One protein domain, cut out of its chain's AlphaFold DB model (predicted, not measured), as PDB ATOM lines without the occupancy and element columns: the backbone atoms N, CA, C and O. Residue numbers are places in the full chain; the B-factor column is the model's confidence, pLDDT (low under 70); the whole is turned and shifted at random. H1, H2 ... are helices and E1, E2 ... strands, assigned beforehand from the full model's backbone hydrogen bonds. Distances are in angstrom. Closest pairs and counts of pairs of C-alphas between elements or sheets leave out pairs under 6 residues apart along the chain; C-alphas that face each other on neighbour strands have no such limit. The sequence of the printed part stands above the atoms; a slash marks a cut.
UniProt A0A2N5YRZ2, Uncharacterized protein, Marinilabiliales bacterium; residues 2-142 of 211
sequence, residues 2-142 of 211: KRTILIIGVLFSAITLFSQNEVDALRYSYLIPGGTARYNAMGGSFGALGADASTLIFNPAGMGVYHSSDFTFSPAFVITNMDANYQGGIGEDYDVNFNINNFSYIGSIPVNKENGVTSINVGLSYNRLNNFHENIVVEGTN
ATOM      1  N   LYS A   2     145.390 153.299 265.953       64.75
ATOM      2  CA  LYS A   2     146.308 152.616 265.003       64.75
ATOM      3  C   LYS A   2     145.954 151.141 264.712       64.75
ATOM      4  O   LYS A   2     145.997 150.715 263.567       64.75
ATOM      5  N   ARG A   3     145.542 150.377 265.736       72.19
ATOM      6  CA  ARG A   3     145.103 148.972 265.582       72.19
ATOM      7  C   ARG A   3     143.780 148.842 264.822       72.19
ATOM      8  O   ARG A   3     143.614 147.917 264.043       72.19
ATOM      9  N   THR A   4     142.873 149.797 265.010       80.19
ATOM     10  CA  THR A   4     141.569 149.829 264.341       80.19
ATOM     11  C   THR A   4     141.714 150.088 262.838       80.19
ATOM     12  O   THR A   4     141.032 149.451 262.049       80.19
ATOM     13  N   ILE A   5     142.661 150.945 262.437       84.12
ATOM     14  CA  ILE A   5     142.977 151.218 261.023       84.12
ATOM     15  C   ILE A   5     143.585 149.986 260.337       84.12
ATOM     16  O   ILE A   5     143.194 149.657 259.224       84.12
ATOM     17  N   LEU A   6     144.492 149.271 261.013       82.44
ATOM     18  CA  LEU A   6     145.066 148.018 260.503       82.44
ATOM     19  C   LEU A   6     143.999 146.937 260.295       82.44
ATOM     20  O   LEU A   6     143.989 146.281 259.262       82.44
ATOM     21  N   ILE A   7     143.074 146.792 261.247       83.94
ATOM     22  CA  ILE A   7     141.976 145.821 261.150       83.94
ATOM     23  C   ILE A   7     141.039 146.170 259.985       83.94
ATOM     24  O   ILE A   7     140.675 145.283 259.220       83.94
ATOM     25  N   ILE A   8     140.701 147.451 259.804       84.12
ATOM     26  CA  ILE A   8     139.879 147.913 258.673       84.12
ATOM     27  C   ILE A   8     140.609 147.683 257.340       84.12
ATOM     28  O   ILE A   8     139.995 147.193 256.399       84.12
ATOM     29  N   GLY A   9     141.915 147.958 257.263       81.38
ATOM     30  CA  GLY A   9     142.717 147.709 256.060       81.38
ATOM     31  C   GLY A   9     142.763 146.230 255.659       81.38
ATOM     32  O   GLY A   9     142.600 145.906 254.485       81.38
ATOM     33  N   VAL A  10     142.902 145.324 256.632       82.56
ATOM     34  CA  VAL A  10     142.861 143.872 256.387       82.56
ATOM     35  C   VAL A  10     141.462 143.423 255.948       82.56
ATOM     36  O   VAL A  10     141.340 142.660 254.992       82.56
ATOM     37  N   LEU A  11     140.399 143.939 256.572       80.12
ATOM     38  CA  LEU A  11     139.017 143.633 256.185       80.12
ATOM     39  C   LEU A  11     138.688 144.092 254.760       80.12
ATOM     40  O   LEU A  11     138.055 143.339 254.028       80.12
ATOM     41  N   PHE A  12     139.165 145.266 254.333       77.44
ATOM     42  CA  PHE A  12     138.990 145.737 252.954       77.44
ATOM     43  C   PHE A  12     139.773 144.899 251.932       77.44
ATOM     44  O   PHE A  12     139.280 144.687 250.827       77.44
ATOM     45  N   SER A  13     140.944 144.366 252.300       73.94
ATOM     46  CA  SER A  13     141.726 143.484 251.416       73.94
ATOM     47  C   SER A  13     141.080 142.111 251.180       73.94
ATOM     48  O   SER A  13     141.338 141.472 250.162       73.94
ATOM     49  N   ALA A  14     140.203 141.662 252.085       69.44
ATOM     50  CA  ALA A  14     139.485 140.395 251.939       69.44
ATOM     51  C   ALA A  14     138.334 140.468 250.916       69.44
ATOM     52  O   ALA A  14     137.931 139.442 250.377       69.44
ATOM     53  N   ILE A  15     137.822 141.668 250.617       67.50
ATOM     54  CA  ILE A  15     136.693 141.881 249.692       67.50
ATOM     55  C   ILE A  15     137.148 141.810 248.220       67.50
ATOM     56  O   ILE A  15     136.325 141.718 247.316       67.50
ATOM     57  N   THR A  16     138.460 141.827 247.958       61.28
ATOM     58  CA  THR A  16     139.035 141.840 246.600       61.28
ATOM     59  C   THR A  16     139.580 140.488 246.138       61.28
ATOM     60  O   THR A  16     140.271 140.423 245.123       61.28
ATOM     61  N   LEU A  17     139.310 139.401 246.865       64.62
ATOM     62  CA  LEU A  17     139.774 138.069 246.477       64.62
ATOM     63  C   LEU A  17     138.859 137.485 245.395       64.62
ATOM     64  O   LEU A  17     137.915 136.753 245.678       64.62
ATOM     65  N   PHE A  18     139.157 137.807 244.139       71.81
ATOM     66  CA  PHE A  18     138.656 137.031 243.010       71.81
ATOM     67  C   PHE A  18     139.373 135.680 242.997       71.81
ATOM     68  O   PHE A  18     140.603 135.626 242.963       71.81
ATOM     69  N   SER A  19     138.614 134.586 243.051       74.25
ATOM     70  CA  SER A  19     139.192 133.252 242.897       74.25
ATOM     71  C   SER A  19     139.669 133.078 241.460       74.25
ATOM     72  O   SER A  19     138.874 133.210 240.533       74.25
ATOM     73  N   GLN A  20     140.945 132.746 241.280       76.38
ATOM     74  CA  GLN A  20     141.434 132.201 240.014       76.38
ATOM     75  C   GLN A  20     141.060 130.720 239.965       76.38
ATOM     76  O   GLN A  20     141.110 130.043 240.996       76.38
ATOM     77  N   ASN A  21     140.660 130.226 238.799       85.12
ATOM     78  CA  ASN A  21     140.433 128.798 238.600       85.12
ATOM     79  C   ASN A  21     141.672 128.134 237.978       85.12
ATOM     80  O   ASN A  21     142.617 128.785 237.527       85.12
ATOM     81  N   GLU A  22     141.668 126.808 237.960       88.00
ATOM     82  CA  GLU A  22     142.702 125.983 237.342       88.00
ATOM     83  C   GLU A  22     142.892 126.291 235.850       88.00
ATOM     84  O   GLU A  22     144.006 126.196 235.336       88.00
ATOM     85  N   VAL A  23     141.829 126.724 235.164       85.94
ATOM     86  CA  VAL A  23     141.864 127.113 233.747       85.94
ATOM     87  C   VAL A  23     142.654 128.408 233.548       85.94
ATOM     88  O   VAL A  23     143.445 128.503 232.612       85.94
ATOM     89  N   ASP A  24     142.488 129.389 234.429       83.81
ATOM     90  CA  ASP A  24     143.224 130.650 234.402       83.81
ATOM     91  C   ASP A  24     144.690 130.429 234.780       83.81
ATOM     92  O   ASP A  24     145.581 130.961 234.119       83.81
ATOM     93  N   ALA A  25     144.954 129.578 235.777       85.81
ATOM     94  CA  ALA A  25     146.316 129.183 236.129       85.81
ATOM     95  C   ALA A  25     147.033 128.522 234.940       85.81
ATOM     96  O   ALA A  25     148.165 128.885 234.620       85.81
ATOM     97  N   LEU A  26     146.360 127.601 234.240       87.62
ATOM     98  CA  LEU A  26     146.897 126.975 233.036       87.62
ATOM     99  C   LEU A  26     147.124 128.007 231.923       87.62
ATOM    100  O   LEU A  26     148.204 128.037 231.334       87.62
ATOM    101  N   ARG A  27     146.153 128.893 231.670       85.12
ATOM    102  CA  ARG A  27     146.247 129.938 230.638       85.12
ATOM    103  C   ARG A  27     147.446 130.861 230.865       85.12
ATOM    104  O   ARG A  27     148.166 131.159 229.918       85.12
ATOM    105  N   TYR A  28     147.681 131.287 232.104       84.62
ATOM    106  CA  TYR A  28     148.812 132.154 232.445       84.62
ATOM    107  C   TYR A  28     150.146 131.408 232.561       84.62
ATOM    108  O   TYR A  28     151.196 132.042 232.522       84.62
ATOM    109  N   SER A  29     150.131 130.077 232.679       85.75
ATOM    110  CA  SER A  29     151.360 129.275 232.716       85.75
ATOM    111  C   SER A  29     152.034 129.140 231.349       85.75
ATOM    112  O   SER A  29     153.259 129.024 231.275       85.75
ATOM    113  N   TYR A  30     151.257 129.186 230.264       80.75
ATOM    114  CA  TYR A  30     151.787 129.174 228.907       80.75
ATOM    115  C   TYR A  30     152.137 130.594 228.480       80.75
ATOM    116  O   TYR A  30     151.274 131.376 228.089       80.75
ATOM    117  N   LEU A  31     153.423 130.921 228.553       80.31
ATOM    118  CA  LEU A  31     153.953 132.169 228.022       80.31
ATOM    119  C   LEU A  31     154.388 131.947 226.571       80.31
ATOM    120  O   LEU A  31     155.110 130.995 226.275       80.31
ATOM    121  N   ILE A  32     153.992 132.858 225.684       74.88
ATOM    122  CA  ILE A  32     154.558 132.992 224.337       74.88
ATOM    123  C   ILE A  32     155.284 134.333 224.343       74.88
ATOM    124  O   ILE A  32     154.747 135.333 223.858       74.88
ATOM    125  N   PRO A  33     156.451 134.400 225.005       68.50
ATOM    126  CA  PRO A  33     157.025 135.680 225.337       68.50
ATOM    127  C   PRO A  33     157.528 136.344 224.057       68.50
ATOM    128  O   PRO A  33     158.327 135.782 223.302       68.50
ATOM    129  N   GLY A  34     157.002 137.537 223.791       76.75
ATOM    130  CA  GLY A  34     157.425 138.341 222.663       76.75
ATOM    131  C   GLY A  34     158.814 138.918 222.904       76.75
ATOM    132  O   GLY A  34     159.340 138.967 224.010       76.75
ATOM    133  N   GLY A  35     159.445 139.406 221.850       86.12
ATOM    134  CA  GLY A  35     160.632 140.244 221.960       86.12
ATOM    135  C   GLY A  35     160.571 141.447 221.047       86.12
ATOM    136  O   GLY A  35     159.535 141.775 220.459       86.12
ATOM    137  N   THR A  36     161.725 142.073 220.877       90.44
ATOM    138  CA  THR A  36     161.960 142.961 219.744       90.44
ATOM    139  C   THR A  36     161.680 142.239 218.424       90.44
ATOM    140  O   THR A  36     161.704 141.007 218.337       90.44
ATOM    141  N   ALA A  37     161.467 142.998 217.347       89.31
ATOM    142  CA  ALA A  37     161.350 142.407 216.012       89.31
ATOM    143  C   ALA A  37     162.568 141.528 215.665       89.31
ATOM    144  O   ALA A  37     162.411 140.452 215.092       89.31
ATOM    145  N   ARG A  38     163.771 141.947 216.085       86.50
ATOM    146  CA  ARG A  38     165.007 141.170 215.946       86.50
ATOM    147  C   ARG A  38     164.922 139.856 216.726       86.50
ATOM    148  O   ARG A  38     165.190 138.813 216.137       86.50
ATOM    149  N   TYR A  39     164.511 139.895 217.995       88.19
ATOM    150  CA  TYR A  39     164.347 138.707 218.837       88.19
ATOM    151  C   TYR A  39     163.404 137.676 218.214       88.19
ATOM    152  O   TYR A  39     163.772 136.508 218.069       88.19
ATOM    153  N   ASN A  40     162.226 138.127 217.780       87.25
ATOM    154  CA  ASN A  40     161.221 137.262 217.167       87.25
ATOM    155  C   ASN A  40     161.699 136.705 215.816       87.25
ATOM    156  O   ASN A  40     161.506 135.524 215.540       87.25
ATOM    157  N   ALA A  41     162.383 137.512 214.993       86.50
ATOM    158  CA  ALA A  41     162.902 137.079 213.692       86.50
ATOM    159  C   ALA A  41     163.953 135.958 213.791       86.50
ATOM    160  O   ALA A  41     164.105 135.190 212.845       86.50
ATOM    161  N   MET A  42     164.655 135.836 214.923       85.88
ATOM    162  CA  MET A  42     165.591 134.728 215.180       85.88
ATOM    163  C   MET A  42     164.973 133.610 216.032       85.88
ATOM    164  O   MET A  42     165.701 132.835 216.654       85.88
ATOM    165  N   GLY A  43     163.643 133.544 216.119       82.81
ATOM    166  CA  GLY A  43     162.936 132.494 216.855       82.81
ATOM    167  C   GLY A  43     163.196 132.508 218.364       82.81
ATOM    168  O   GLY A  43     163.199 131.455 218.992       82.81
ATOM    169  N   GLY A  44     163.480 133.677 218.946       79.12
ATOM    170  CA  GLY A  44     163.707 133.836 220.386       79.12
ATOM    171  C   GLY A  44     165.086 133.396 220.897       79.12
ATOM    172  O   GLY A  44     165.315 133.305 222.101       79.12
ATOM    173  N   SER A  45     166.044 133.163 219.997       70.69
ATOM    174  CA  SER A  45     167.372 132.614 220.321       70.69
ATOM    175  C   SER A  45     168.366 133.604 220.980       70.69
ATOM    176  O   SER A  45     169.481 133.231 221.342       70.69
ATOM    177  N   PHE A  46     167.995 134.868 221.220       64.25
ATOM    178  CA  PHE A  46     168.933 135.902 221.710       64.25
ATOM    179  C   PHE A  46     169.350 135.795 223.183       64.25
ATOM    180  O   PHE A  46     170.035 136.680 223.687       64.25
ATOM    181  N   GLY A  47     169.033 134.700 223.873       59.81
ATOM    182  CA  GLY A  47     169.585 134.440 225.202       59.81
ATOM    183  C   GLY A  47     171.121 134.402 225.226       59.81
ATOM    184  O   GLY A  47     171.699 134.700 226.261       59.81
ATOM    185  N   ALA A  48     171.798 134.082 224.115       55.91
ATOM    186  CA  ALA A  48     173.257 133.889 224.092       55.91
ATOM    187  C   ALA A  48     174.047 134.864 223.198       55.91
ATOM    188  O   ALA A  48     175.266 134.952 223.342       55.91
ATOM    189  N   LEU A  49     173.399 135.580 222.269       58.62
ATOM    190  CA  LEU A  49     174.096 136.226 221.150       58.62
ATOM    191  C   LEU A  49     173.721 137.712 220.984       58.62
ATOM    192  O   LEU A  49     172.979 138.090 220.086       58.62
ATOM    193  N   GLY A  50     174.300 138.570 221.824       68.38
ATOM    194  CA  GLY A  50     174.460 140.000 221.531       68.38
ATOM    195  C   GLY A  50     173.464 140.974 222.170       68.38
ATOM    196  O   GLY A  50     172.515 140.601 222.852       68.38
ATOM    197  N   ALA A  51     173.742 142.259 221.945       76.06
ATOM    198  CA  ALA A  51     172.979 143.399 222.434       76.06
ATOM    199  C   ALA A  51     171.613 143.509 221.723       76.06
ATOM    200  O   ALA A  51     171.508 144.053 220.622       76.06
ATOM    201  N   ASP A  52     170.570 142.956 222.348       87.06
ATOM    202  CA  ASP A  52     169.161 143.178 221.993       87.06
ATOM    203  C   ASP A  52     168.348 143.536 223.242       87.06
ATOM    204  O   ASP A  52     168.649 143.061 224.340       87.06
ATOM    205  N   ALA A  53     167.361 144.421 223.114       87.25
ATOM    206  CA  ALA A  53     166.605 144.925 224.256       87.25
ATOM    207  C   ALA A  53     165.817 143.831 225.000       87.25
ATOM    208  O   ALA A  53     165.610 143.931 226.211       87.25
ATOM    209  N   SER A  54     165.452 142.744 224.315       85.88
ATOM    210  CA  SER A  54     164.787 141.582 224.917       85.88
ATOM    211  C   SER A  54     165.689 140.857 225.920       85.88
ATOM    212  O   SER A  54     165.195 140.252 226.873       85.88
ATOM    213  N   THR A  55     167.017 140.940 225.763       82.94
ATOM    214  CA  THR A  55     167.966 140.282 226.681       82.94
ATOM    215  C   THR A  55     167.841 140.786 228.117       82.94
ATOM    216  O   THR A  55     168.053 140.003 229.030       82.94
ATOM    217  N   LEU A  56     167.376 142.022 228.348       84.38
ATOM    218  CA  LEU A  56     167.110 142.551 229.696       84.38
ATOM    219  C   LEU A  56     166.182 141.662 230.535       84.38
ATOM    220  O   LEU A  56     166.269 141.685 231.758       84.38
ATOM    221  N   ILE A  57     165.301 140.904 229.883       82.31
ATOM    222  CA  ILE A  57     164.298 140.057 230.536       82.31
ATOM    223  C   ILE A  57     164.717 138.587 230.492       82.31
ATOM    224  O   ILE A  57     164.622 137.900 231.504       82.31
ATOM    225  N   PHE A  58     165.224 138.106 229.350       79.88
ATOM    226  CA  PHE A  58     165.568 136.688 229.183       79.88
ATOM    227  C   PHE A  58     166.980 136.323 229.661       79.88
ATOM    228  O   PHE A  58     167.184 135.235 230.194       79.88
ATOM    229  N   ASN A  59     167.967 137.204 229.464       84.31
ATOM    230  CA  ASN A  59     169.336 137.025 229.952       84.31
ATOM    231  C   ASN A  59     170.021 138.382 230.225       84.31
ATOM    232  O   ASN A  59     170.713 138.913 229.344       84.31
ATOM    233  N   PRO A  60     169.904 138.926 231.453       85.56
ATOM    234  CA  PRO A  60     170.482 140.221 231.813       85.56
ATOM    235  C   PRO A  60     172.000 140.329 231.594       85.56
ATOM    236  O   PRO A  60     172.510 141.432 231.413       85.56
ATOM    237  N   ALA A  61     172.742 139.213 231.546       85.00
ATOM    238  CA  ALA A  61     174.178 139.237 231.257       85.00
ATOM    239  C   ALA A  61     174.493 139.770 229.842       85.00
ATOM    240  O   ALA A  61     175.565 140.338 229.626       85.00
ATOM    241  N   GLY A  62     173.543 139.665 228.901       83.75
ATOM    242  CA  GLY A  62     173.646 140.237 227.554       83.75
ATOM    243  C   GLY A  62     173.806 141.761 227.542       83.75
ATOM    244  O   GLY A  62     174.371 142.314 226.596       83.75
ATOM    245  N   MET A  63     173.431 142.446 228.631       84.94
ATOM    246  CA  MET A  63     173.682 143.878 228.794       84.94
ATOM    247  C   MET A  63     175.168 144.234 228.714       84.94
ATOM    248  O   MET A  63     175.497 145.336 228.291       84.94
ATOM    249  N   GLY A  64     176.076 143.328 229.088       85.12
ATOM    250  CA  GLY A  64     177.521 143.572 229.034       85.12
ATOM    251  C   GLY A  64     178.072 143.769 227.616       85.12
ATOM    252  O   GLY A  64     179.182 144.267 227.457       85.12
ATOM    253  N   VAL A  65     177.296 143.403 226.589       87.12
ATOM    254  CA  VAL A  65     177.672 143.548 225.174       87.12
ATOM    255  C   VAL A  65     177.329 144.942 224.628       87.12
ATOM    256  O   VAL A  65     177.841 145.338 223.582       87.12
ATOM    257  N   TYR A  66     176.493 145.724 225.322       87.38
ATOM    258  CA  TYR A  66     176.200 147.098 224.912       87.38
ATOM    259  C   TYR A  66     177.420 147.995 225.130       87.38
ATOM    260  O   TYR A  66     177.947 148.099 226.237       87.38
ATOM    261  N   HIS A  67     177.839 148.673 224.061       86.38
ATOM    262  CA  HIS A  67     178.916 149.670 224.076       86.38
ATOM    263  C   HIS A  67     178.410 151.108 223.913       86.38
ATOM    264  O   HIS A  67     179.187 152.056 224.008       86.38
ATOM    265  N   SER A  68     177.118 151.271 223.643       89.19
ATOM    266  CA  SER A  68     176.448 152.553 223.481       89.19
ATOM    267  C   SER A  68     175.037 152.467 224.036       89.19
ATOM    268  O   SER A  68     174.471 151.378 224.157       89.19
ATOM    269  N   SER A  69     174.471 153.623 224.362       92.38
ATOM    270  CA  SER A  69     173.066 153.713 224.732       92.38
ATOM    271  C   SER A  69     172.174 153.356 223.535       92.38
ATOM    272  O   SER A  69     172.487 153.740 222.408       92.38
ATOM    273  N   ASP A  70     171.077 152.644 223.782       91.00
ATOM    274  CA  ASP A  70     170.128 152.176 222.772       91.00
ATOM    275  C   ASP A  70     168.686 152.404 223.243       91.00
ATOM    276  O   ASP A  70     168.358 152.248 224.421       91.00
ATOM    277  N   PHE A  71     167.822 152.781 222.311       93.62
ATOM    278  CA  PHE A  71     166.393 152.925 222.527       93.62
ATOM    279  C   PHE A  71     165.665 152.029 221.535       93.62
ATOM    280  O   PHE A  71     165.834 152.151 220.324       93.62
ATOM    281  N   THR A  72     164.817 151.145 222.049       92.94
ATOM    282  CA  THR A  72     164.095 150.172 221.239       92.94
ATOM    283  C   THR A  72     162.594 150.338 221.397       92.94
ATOM    284  O   THR A  72     162.060 150.362 222.503       92.94
ATOM    285  N   PHE A  73     161.907 150.395 220.259       94.12
ATOM    286  CA  PHE A  73     160.455 150.356 220.162       94.12
ATOM    287  C   PHE A  73     160.065 149.319 219.110       94.12
ATOM    288  O   PHE A  73     160.462 149.430 217.952       94.12
ATOM    289  N   SER A  74     159.327 148.288 219.519       93.06
ATOM    290  CA  SER A  74     158.937 147.168 218.658       93.06
ATOM    291  C   SER A  74     157.416 146.993 218.648       93.06
ATOM    292  O   SER A  74     156.873 146.337 219.543       93.06
ATOM    293  N   PRO A  75     156.716 147.571 217.653       92.56
ATOM    294  CA  PRO A  75     155.311 147.272 217.415       92.56
ATOM    295  C   PRO A  75     155.149 145.851 216.865       92.56
ATOM    296  O   PRO A  75     156.069 145.296 216.260       92.56
ATOM    297  N   ALA A  76     153.968 145.274 217.045       90.19
ATOM    298  CA  ALA A  76     153.624 143.961 216.532       90.19
ATOM    299  C   ALA A  76     152.159 143.886 216.097       90.19
ATOM    300  O   ALA A  76     151.285 144.575 216.624       90.19
ATOM    301  N   PHE A  77     151.919 143.013 215.122       90.69
ATOM    302  CA  PHE A  77     150.594 142.566 214.719       90.69
ATOM    303  C   PHE A  77     150.501 141.084 215.055       90.69
ATOM    304  O   PHE A  77     151.318 140.292 214.587       90.69
ATOM    305  N   VAL A  78     149.536 140.728 215.891       88.69
ATOM    306  CA  VAL A  78     149.243 139.345 216.259       88.69
ATOM    307  C   VAL A  78     147.957 138.957 215.555       88.69
ATOM    308  O   VAL A  78     146.968 139.677 215.656       88.69
ATOM    309  N   ILE A  79     147.997 137.853 214.817       90.88
ATOM    310  CA  ILE A  79     146.823 137.262 214.181       90.88
ATOM    311  C   ILE A  79     146.526 135.981 214.946       90.88
ATOM    312  O   ILE A  79     147.353 135.067 214.948       90.88
ATOM    313  N   THR A  80     145.375 135.939 215.602       90.81
ATOM    314  CA  THR A  80     144.899 134.765 216.326       90.81
ATOM    315  C   THR A  80     143.829 134.089 215.477       90.81
ATOM    316  O   THR A  80     142.884 134.747 215.054       90.81
ATOM    317  N   ASN A  81     143.994 132.792 215.213       92.94
ATOM    318  CA  ASN A  81     142.964 131.962 214.591       92.94
ATOM    319  C   ASN A  81     142.403 131.005 215.647       92.94
ATOM    320  O   ASN A  81     143.185 130.312 216.303       92.94
ATOM    321  N   MET A  82     141.081 130.988 215.801       92.56
ATOM    322  CA  MET A  82     140.380 130.124 216.743       92.56
ATOM    323  C   MET A  82     139.349 129.261 216.027       92.56
ATOM    324  O   MET A  82     138.368 129.773 215.489       92.56
ATOM    325  N   ASP A  83     139.534 127.947 216.145       93.12
ATOM    326  CA  ASP A  83     138.593 126.947 215.653       93.12
ATOM    327  C   ASP A  83     137.832 126.335 216.835       93.12
ATOM    328  O   ASP A  83     138.429 125.808 217.781       93.12
ATOM    329  N   ALA A  84     136.501 126.365 216.783       93.50
ATOM    330  CA  ALA A  84     135.645 125.707 217.760       93.50
ATOM    331  C   ALA A  84     134.718 124.703 217.078       93.50
ATOM    332  O   ALA A  84     133.927 125.049 216.202       93.50
ATOM    333  N   ASN A  85     134.785 123.445 217.517       92.06
ATOM    334  CA  ASN A  85     133.891 122.402 217.036       92.06
ATOM    335  C   ASN A  85     132.677 122.260 217.960       92.06
ATOM    336  O   ASN A  85     132.833 122.010 219.158       92.06
ATOM    337  N   TYR A  86     131.475 122.379 217.401       91.00
ATOM    338  CA  TYR A  86     130.229 122.140 218.119       91.00
ATOM    339  C   TYR A  86     129.202 121.447 217.224       91.00
ATOM    340  O   TYR A  86     128.850 121.943 216.159       91.00
ATOM    341  N   GLN A  87     128.710 120.280 217.655       87.69
ATOM    342  CA  GLN A  87     127.706 119.489 216.921       87.69
ATOM    343  C   GLN A  87     128.076 119.232 215.443       87.69
ATOM    344  O   GLN A  87     127.214 119.203 214.568       87.69
ATOM    345  N   GLY A  88     129.370 119.064 215.145       83.44
ATOM    346  CA  GLY A  88     129.868 118.856 213.780       83.44
ATOM    347  C   GLY A  88     129.996 120.127 212.932       83.44
ATOM    348  O   GLY A  88     130.537 120.049 211.832       83.44
ATOM    349  N   GLY A  89     129.561 121.286 213.437       84.62
ATOM    350  CA  GLY A  89     129.916 122.597 212.898       84.62
ATOM    351  C   GLY A  89     131.304 123.023 213.376       84.62
ATOM    352  O   GLY A  89     131.688 122.735 214.511       84.62
ATOM    353  N   ILE A  90     132.066 123.682 212.501       87.50
ATOM    354  CA  ILE A  90     133.329 124.338 212.849       87.50
ATOM    355  C   ILE A  90     133.082 125.838 212.723       87.50
ATOM    356  O   ILE A  90     132.816 126.328 211.627       87.50
ATOM    357  N   GLY A  91     133.116 126.542 213.852       88.94
ATOM    358  CA  GLY A  91     133.196 127.995 213.871       88.94
ATOM    359  C   GLY A  91     134.661 128.413 213.819       88.94
ATOM    360  O   GLY A  91     135.437 127.985 214.671       88.94
ATOM    361  N   GLU A  92     135.023 129.214 212.821       91.69
ATOM    362  CA  GLU A  92     136.365 129.780 212.648       91.69
ATOM    363  C   GLU A  92     136.282 131.301 212.812       91.69
ATOM    364  O   GLU A  92     135.406 131.941 212.220       91.69
ATOM    365  N   ASP A  93     137.185 131.885 213.600       93.12
ATOM    366  CA  ASP A  93     137.312 133.338 213.736       93.12
ATOM    367  C   ASP A  93     138.776 133.784 213.679       93.12
ATOM    368  O   ASP A  93     139.669 133.145 214.246       93.12
ATOM    369  N   TYR A  94     139.002 134.904 212.991       92.25
ATOM    370  CA  TYR A  94     140.307 135.536 212.852       92.25
ATOM    371  C   TYR A  94     140.292 136.893 213.537       92.25
ATOM    372  O   TYR A  94     139.619 137.824 213.087       92.25
ATOM    373  N   ASP A  95     141.122 137.027 214.561       91.12
ATOM    374  CA  ASP A  95     141.287 138.270 215.293       91.12
ATOM    375  C   ASP A  95     142.665 138.886 215.016       91.12
ATOM    376  O   ASP A  95     143.694 138.204 215.036       91.12
ATOM    377  N   VAL A  96     142.687 140.187 214.712       91.19
ATOM    378  CA  VAL A  96     143.915 140.929 214.403       91.19
ATOM    379  C   VAL A  96     144.153 141.980 215.477       91.19
ATOM    380  O   VAL A  96     143.477 143.006 215.537       91.19
ATOM    381  N   ASN A  97     145.194 141.768 216.276       90.75
ATOM    382  CA  ASN A  97     145.587 142.664 217.348       90.75
ATOM    383  C   ASN A  97     146.845 143.461 216.990       90.75
ATOM    384  O   ASN A  97     147.923 142.891 216.817       90.75
ATOM    385  N   PHE A  98     146.741 144.791 216.967       91.44
ATOM    386  CA  PHE A  98     147.918 145.657 217.008       91.44
ATOM    387  C   PHE A  98     148.353 145.888 218.455       91.44
ATOM    388  O   PHE A  98     147.549 146.281 219.302       91.44
ATOM    389  N   ASN A  99     149.638 145.691 218.739       90.88
ATOM    390  CA  ASN A  99     150.195 145.943 220.058       90.88
ATOM    391  C   ASN A  99     151.674 146.348 220.016       90.88
ATOM    392  O   ASN A  99     152.301 146.452 218.964       90.88
ATOM    393  N   ILE A 100     152.222 146.635 221.196       91.44
ATOM    394  CA  ILE A 100     153.641 146.922 221.392       91.44
ATOM    395  C   ILE A 100     154.224 145.741 222.158       91.44
ATOM    396  O   ILE A 100     153.917 145.556 223.337       91.44
ATOM    397  N   ASN A 101     155.063 144.956 221.485       89.88
ATOM    398  CA  ASN A 101     155.700 143.785 222.082       89.88
ATOM    399  C   ASN A 101     156.865 144.171 222.988       89.88
ATOM    400  O   ASN A 101     157.081 143.522 224.007       89.88
ATOM    401  N   ASN A 102     157.621 145.216 222.635       92.38
ATOM    402  CA  ASN A 102     158.753 145.656 223.440       92.38
ATOM    403  C   ASN A 102     158.980 147.171 223.366       92.38
ATOM    404  O   ASN A 102     158.893 147.785 222.299       92.38
ATOM    405  N   PHE A 103     159.303 147.748 224.519       93.88
ATOM    406  CA  PHE A 103     159.776 149.116 224.675       93.88
ATOM    407  C   PHE A 103     160.911 149.116 225.692       93.88
ATOM    408  O   PHE A 103     160.711 148.692 226.832       93.88
ATOM    409  N   SER A 104     162.086 149.598 225.308       92.75
ATOM    410  CA  SER A 104     163.252 149.546 226.185       92.75
ATOM    411  C   SER A 104     164.201 150.705 225.947       92.75
ATOM    412  O   SER A 104     164.318 151.236 224.844       92.75
ATOM    413  N   TYR A 105     164.934 151.048 226.995       93.69
ATOM    414  CA  TYR A 105     166.053 151.968 226.941       93.69
ATOM    415  C   TYR A 105     167.232 151.361 227.691       93.69
ATOM    416  O   TYR A 105     167.073 150.893 228.816       93.69
ATOM    417  N   ILE A 106     168.410 151.393 227.080       92.75
ATOM    418  CA  ILE A 106     169.683 151.007 227.674       92.75
ATOM    419  C   ILE A 106     170.585 152.232 227.621       92.75
ATOM    420  O   ILE A 106     170.853 152.759 226.551       92.75
ATOM    421  N   GLY A 107     171.061 152.695 228.768       93.12
ATOM    422  CA  GLY A 107     172.117 153.689 228.879       93.12
ATOM    423  C   GLY A 107     173.461 153.003 229.101       93.12
ATOM    424  O   GLY A 107     173.593 152.220 230.041       93.12
ATOM    425  N   SER A 108     174.454 153.320 228.270       92.62
ATOM    426  CA  SER A 108     175.830 152.849 228.445       92.62
ATOM    427  C   SER A 108     176.726 153.991 228.905       92.62
ATOM    428  O   SER A 108     176.845 155.015 228.230       92.62
ATOM    429  N   ILE A 109     177.346 153.826 230.072       91.62
ATOM    430  CA  ILE A 109     178.296 154.776 230.648       91.62
ATOM    431  C   ILE A 109     179.697 154.178 230.484       91.62
ATOM    432  O   ILE A 109     180.026 153.211 231.179       91.62
ATOM    433  N   PRO A 110     180.538 154.703 229.575       87.94
ATOM    434  CA  PRO A 110     181.901 154.211 229.419       87.94
ATOM    435  C   PRO A 110     182.721 154.518 230.679       87.94
ATOM    436  O   PRO A 110     182.643 155.615 231.231       87.94
ATOM    437  N   VAL A 111     183.526 153.551 231.121       86.56
ATOM    438  CA  VAL A 111     184.433 153.699 232.272       86.56
ATOM    439  C   VAL A 111     185.873 153.590 231.782       86.56
ATOM    440  O   VAL A 111     186.162 152.913 230.793       86.56
ATOM    441  N   ASN A 112     186.787 154.298 232.444       78.50
ATOM    442  CA  ASN A 112     188.191 154.311 232.055       78.50
ATOM    443  C   ASN A 112     188.791 152.896 232.173       78.50
ATOM    444  O   ASN A 112     188.696 152.258 233.222       78.50
ATOM    445  N   LYS A 113     189.399 152.408 231.085       70.00
ATOM    446  CA  LYS A 113     189.763 150.991 230.861       70.00
ATOM    447  C   LYS A 113     190.852 150.423 231.782       70.00
ATOM    448  O   LYS A 113     191.179 149.245 231.659       70.00
ATOM    449  N   GLU A 114     191.413 151.221 232.684       72.81
ATOM    450  CA  GLU A 114     192.598 150.856 233.473       72.81
ATOM    451  C   GLU A 114     192.376 149.639 234.390       72.81
ATOM    452  O   GLU A 114     193.324 148.910 234.662       72.81
ATOM    453  N   ASN A 115     191.125 149.345 234.774       69.38
ATOM    454  CA  ASN A 115     190.777 148.241 235.685       69.38
ATOM    455  C   ASN A 115     189.988 147.092 235.019       69.38
ATOM    456  O   ASN A 115     189.334 146.312 235.707       69.38
ATOM    457  N   GLY A 116     189.988 146.993 233.684       78.81
ATOM    458  CA  GLY A 116     189.332 145.901 232.942       78.81
ATOM    459  C   GLY A 116     187.809 146.023 232.758       78.81
ATOM    460  O   GLY A 116     187.254 145.370 231.877       78.81
ATOM    461  N   VAL A 117     187.130 146.898 233.508       81.12
ATOM    462  CA  VAL A 117     185.722 147.260 233.267       81.12
ATOM    463  C   VAL A 117     185.653 148.322 232.169       81.12
ATOM    464  O   VAL A 117     186.234 149.395 232.298       81.12
ATOM    465  N   THR A 118     184.947 148.024 231.077       82.81
ATOM    466  CA  THR A 118     184.867 148.901 229.897       82.81
ATOM    467  C   THR A 118     183.665 149.845 229.922       82.81
ATOM    468  O   THR A 118     183.741 150.955 229.398       82.81
ATOM    469  N   SER A 119     182.550 149.420 230.516       87.12
ATOM    470  CA  SER A 119     181.306 150.190 230.572       87.12
ATOM    471  C   SER A 119     180.403 149.702 231.701       87.12
ATOM    472  O   SER A 119     180.488 148.548 232.124       87.12
ATOM    473  N   ILE A 120     179.543 150.594 232.183       90.31
ATOM    474  CA  ILE A 120     178.424 150.286 233.070       90.31
ATOM    475  C   ILE A 120     177.147 150.506 232.265       90.31
ATOM    476  O   ILE A 120     176.913 151.608 231.769       90.31
ATOM    477  N   ASN A 121     176.323 149.467 232.150       91.06
ATOM    478  CA  ASN A 121     175.066 149.509 231.410       91.06
ATOM    479  C   ASN A 121     173.889 149.479 232.387       91.06
ATOM    480  O   ASN A 121     173.823 148.619 233.263       91.06
ATOM    481  N   VAL A 122     172.953 150.411 232.228       92.50
ATOM    482  CA  VAL A 122     171.713 150.488 233.010       92.50
ATOM    483  C   VAL A 122     170.559 150.531 232.030       92.50
ATOM    484  O   VAL A 122     170.576 151.337 231.106       92.50
ATOM    485  N   GLY A 123     169.554 149.679 232.209       90.81
ATOM    486  CA  GLY A 123     168.445 149.601 231.272       90.81
ATOM    487  C   GLY A 123     167.104 149.395 231.951       90.81
ATOM    488  O   GLY A 123     167.019 148.833 233.040       90.81
ATOM    489  N   LEU A 124     166.062 149.856 231.272       92.56
ATOM    490  CA  LEU A 124     164.667 149.604 231.593       92.56
ATOM    491  C   LEU A 124     164.019 148.962 230.371       92.56
ATOM    492  O   LEU A 124     164.219 149.420 229.248       92.56
ATOM    493  N   SER A 125     163.261 147.894 230.591       90.56
ATOM    494  CA  SER A 125     162.590 147.152 229.530       90.56
ATOM    495  C   SER A 125     161.166 146.827 229.934       90.56
ATOM    496  O   SER A 125     160.917 146.382 231.052       90.56
ATOM    497  N   TYR A 126     160.255 147.025 228.996       90.81
ATOM    498  CA  TYR A 126     158.910 146.493 229.007       90.81
ATOM    499  C   TYR A 126     158.788 145.483 227.873       90.81
ATOM    500  O   TYR A 126     159.223 145.737 226.745       90.81
ATOM    501  N   ASN A 127     158.188 144.337 228.164       89.19
ATOM    502  CA  ASN A 127     157.944 143.308 227.177       89.19
ATOM    503  C   ASN A 127     156.632 142.593 227.480       89.19
ATOM    504  O   ASN A 127     156.318 142.354 228.645       89.19
ATOM    505  N   ARG A 128     155.887 142.286 226.421       88.06
ATOM    506  CA  ARG A 128     154.648 141.523 226.499       88.06
ATOM    507  C   ARG A 128     154.962 140.027 226.500       88.06
ATOM    508  O   ARG A 128     155.518 139.497 225.540       88.06
ATOM    509  N   LEU A 129     154.552 139.351 227.565       84.75
ATOM    510  CA  LEU A 129     154.760 137.923 227.785       84.75
ATOM    511  C   LEU A 129     153.657 137.067 227.164       84.75
ATOM    512  O   LEU A 129     153.911 135.914 226.810       84.75
ATOM    513  N   ASN A 130     152.437 137.604 227.060       86.06
ATOM    514  CA  ASN A 130     151.347 136.920 226.374       86.06
ATOM    515  C   ASN A 130     150.244 137.877 225.884       86.06
ATOM    516  O   ASN A 130     150.069 138.979 226.410       86.06
ATOM    517  N   ASN A 131     149.471 137.435 224.893       86.81
ATOM    518  CA  ASN A 131     148.290 138.120 224.380       86.81
ATOM    519  C   ASN A 131     147.060 137.213 224.522       86.81
ATOM    520  O   ASN A 131     147.073 136.089 224.037       86.81
ATOM    521  N   PHE A 132     146.002 137.715 225.157       87.12
ATOM    522  CA  PHE A 132     144.730 137.001 225.333       87.12
ATOM    523  C   PHE A 132     143.601 137.611 224.499       87.12
ATOM    524  O   PHE A 132     142.431 137.405 224.811       87.12
ATOM    525  N   HIS A 133     143.943 138.423 223.494       89.19
ATOM    526  CA  HIS A 133     142.979 138.951 222.539       89.19
ATOM    527  C   HIS A 133     142.608 137.858 221.536       89.19
ATOM    528  O   HIS A 133     143.418 137.474 220.688       89.19
ATOM    529  N   GLU A 134     141.407 137.318 221.711       89.88
ATOM    530  CA  GLU A 134     140.843 136.280 220.859       89.88
ATOM    531  C   GLU A 134     139.314 136.325 220.923       89.88
ATOM    532  O   GLU A 134     138.723 136.592 221.979       89.88
ATOM    533  N   ASN A 135     138.676 136.011 219.798       91.50
ATOM    534  CA  ASN A 135     137.248 135.738 219.743       91.50
ATOM    535  C   ASN A 135     137.067 134.261 219.421       91.50
ATOM    536  O   ASN A 135     137.754 133.702 218.572       91.50
ATOM    537  N   ILE A 136     136.143 133.618 220.123       92.75
ATOM    538  CA  ILE A 136     135.813 132.216 219.900       92.75
ATOM    539  C   ILE A 136     134.352 132.172 219.487       92.75
ATOM    540  O   ILE A 136     133.466 132.484 220.287       92.75
ATOM    541  N   VAL A 137     134.107 131.788 218.239       93.69
ATOM    542  CA  VAL A 137     132.761 131.597 217.703       93.69
ATOM    543  C   VAL A 137     132.440 130.114 217.753       93.69
ATOM    544  O   VAL A 137     133.029 129.311 217.042       93.69
ATOM    545  N   VAL A 138     131.495 129.748 218.609       93.62
ATOM    546  CA  VAL A 138     130.981 128.384 218.723       93.62
ATOM    547  C   VAL A 138     129.642 128.340 218.002       93.62
ATOM    548  O   VAL A 138     128.704 129.009 218.433       93.62
ATOM    549  N   GLU A 139     129.536 127.576 216.917       91.81
ATOM    550  CA  GLU A 139     128.304 127.456 216.132       91.81
ATOM    551  C   GLU A 139     128.038 126.005 215.716       91.81
ATOM    552  O   GLU A 139     128.957 125.269 215.363       91.81
ATOM    553  N   GLY A 140     126.772 125.591 215.750       91.19
ATOM    554  CA  GLY A 140     126.346 124.279 215.269       91.19
ATOM    555  C   GLY A 140     124.830 124.147 215.191       91.19
ATOM    556  O   GLY A 140     124.089 124.864 215.862       91.19
ATOM    557  N   THR A 141     124.352 123.223 214.359       90.44
ATOM    558  CA  THR A 141     122.914 122.950 214.221       90.44
ATOM    559  C   THR A 141     122.491 121.889 215.229       90.44
ATOM    560  O   THR A 141     123.035 120.785 215.232       90.44
ATOM    561  N   ASN A 142     121.524 122.210 216.088       88.50
ATOM    562  CA  ASN A 142     121.008 121.268 217.073       88.50
ATOM    563  C   ASN A 142     119.720 120.606 216.568       88.50
ATOM    564  O   ASN A 142     118.689 121.260 216.406       88.50
TER     565      ASN A 142
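Overview. This is residues 2 to 142 of the 211 residues of an uncharacterized protein of Marinilabiliales bacterium (UniProt A0A2N5YRZ2). A long, narrow, twisted ribbon of strands makes the body, with the hairpin of E1 and E2 along most of its length, E3 beside one part of E2 and E4 near the hairpin's turn. The short helices H3, H4 and H5 gather near the ribbon on the E3 part, while residues 2 to 26, with H1 and part of H2, stick out as a free arm. The printed part has 141 residues, with five named helices followed by four named strands; the class is mixed, helices and strands, and the sheet order is E1, E2, E3, antiparallel. The whole is extended, with a radius of gyration of the C-alphas of 22.6 A, and spans 78 by 56 by 22 A.

Along the chain. H1 is residues 2 to 14, 19.1 A long, and C-alpha 2 is at (146.308, 152.616, 265.003). H2 is residues 22 to 29, 10.4 A long. H3 is residues 37 to 41, H4 residues 55 to 58 and H5 residues 60 to 65. E1, residues 70 to 86, is 50.2 A long and begins with C-alpha 70 at (170.128, 152.176, 222.772). E2, residues 89 to 110, is 63.0 A long. E3, residues 119 to 127, is 24.6 A long. E4, residues 134 to 142, is 25.2 A long and ends with C-alpha 142 at (121.008, 121.268, 217.073).

Arrangement. E1, E2 and E3 form a meander, each strand the antiparallel neighbour of the one before, in a twisted sheet. In the hairpin E1 and E2, at 163 degrees, N 78 and O 97 are within hydrogen-bond range at 2.9 A. In the hairpin E2 and E3, at 160 degrees, N 107 and O 122 are 2.7 A apart. E4 pairs with no named strand; its closest C-alphas to E2 are those of Gly 140 and Gly 89, 4.6 A apart. H5 is on the sheet at a height of 8.5 A, only just over E3 with 3 of its C-alphas, and slantwise to the strands at 48 degrees on the local plane. H4 and H5 touch only at the corner, with the C-alphas of Thr 55 and Gly 62 closest at 5.7 A. H4 only grazes the sheet with residues 55 to 57, and H3 with residues 37 to 40. H1 and H2 are apart, and neither is on the sheet. In H1, H2 and H3 every O i to N i+4 pair is within hydrogen-bond range; H5 has 0 of 2, but 3 of 3 O i to N i+3 pairs, and H4 is too short for an O i to N i+4 pair.

Size, cuts and confidence. The C-alphas of Glu 114 and Asn 142, the two farthest apart, are 79.2 A from each other. Without the free residues, the body spans 79 by 21 by 21 A. The printed part has no cut, and the one long link is that from H3 to H4, 13 residues. The mean pLDDT of the printed part is 84.8; residues 2, 14 to 17, 33, 46 to 50 and 115 are under 70.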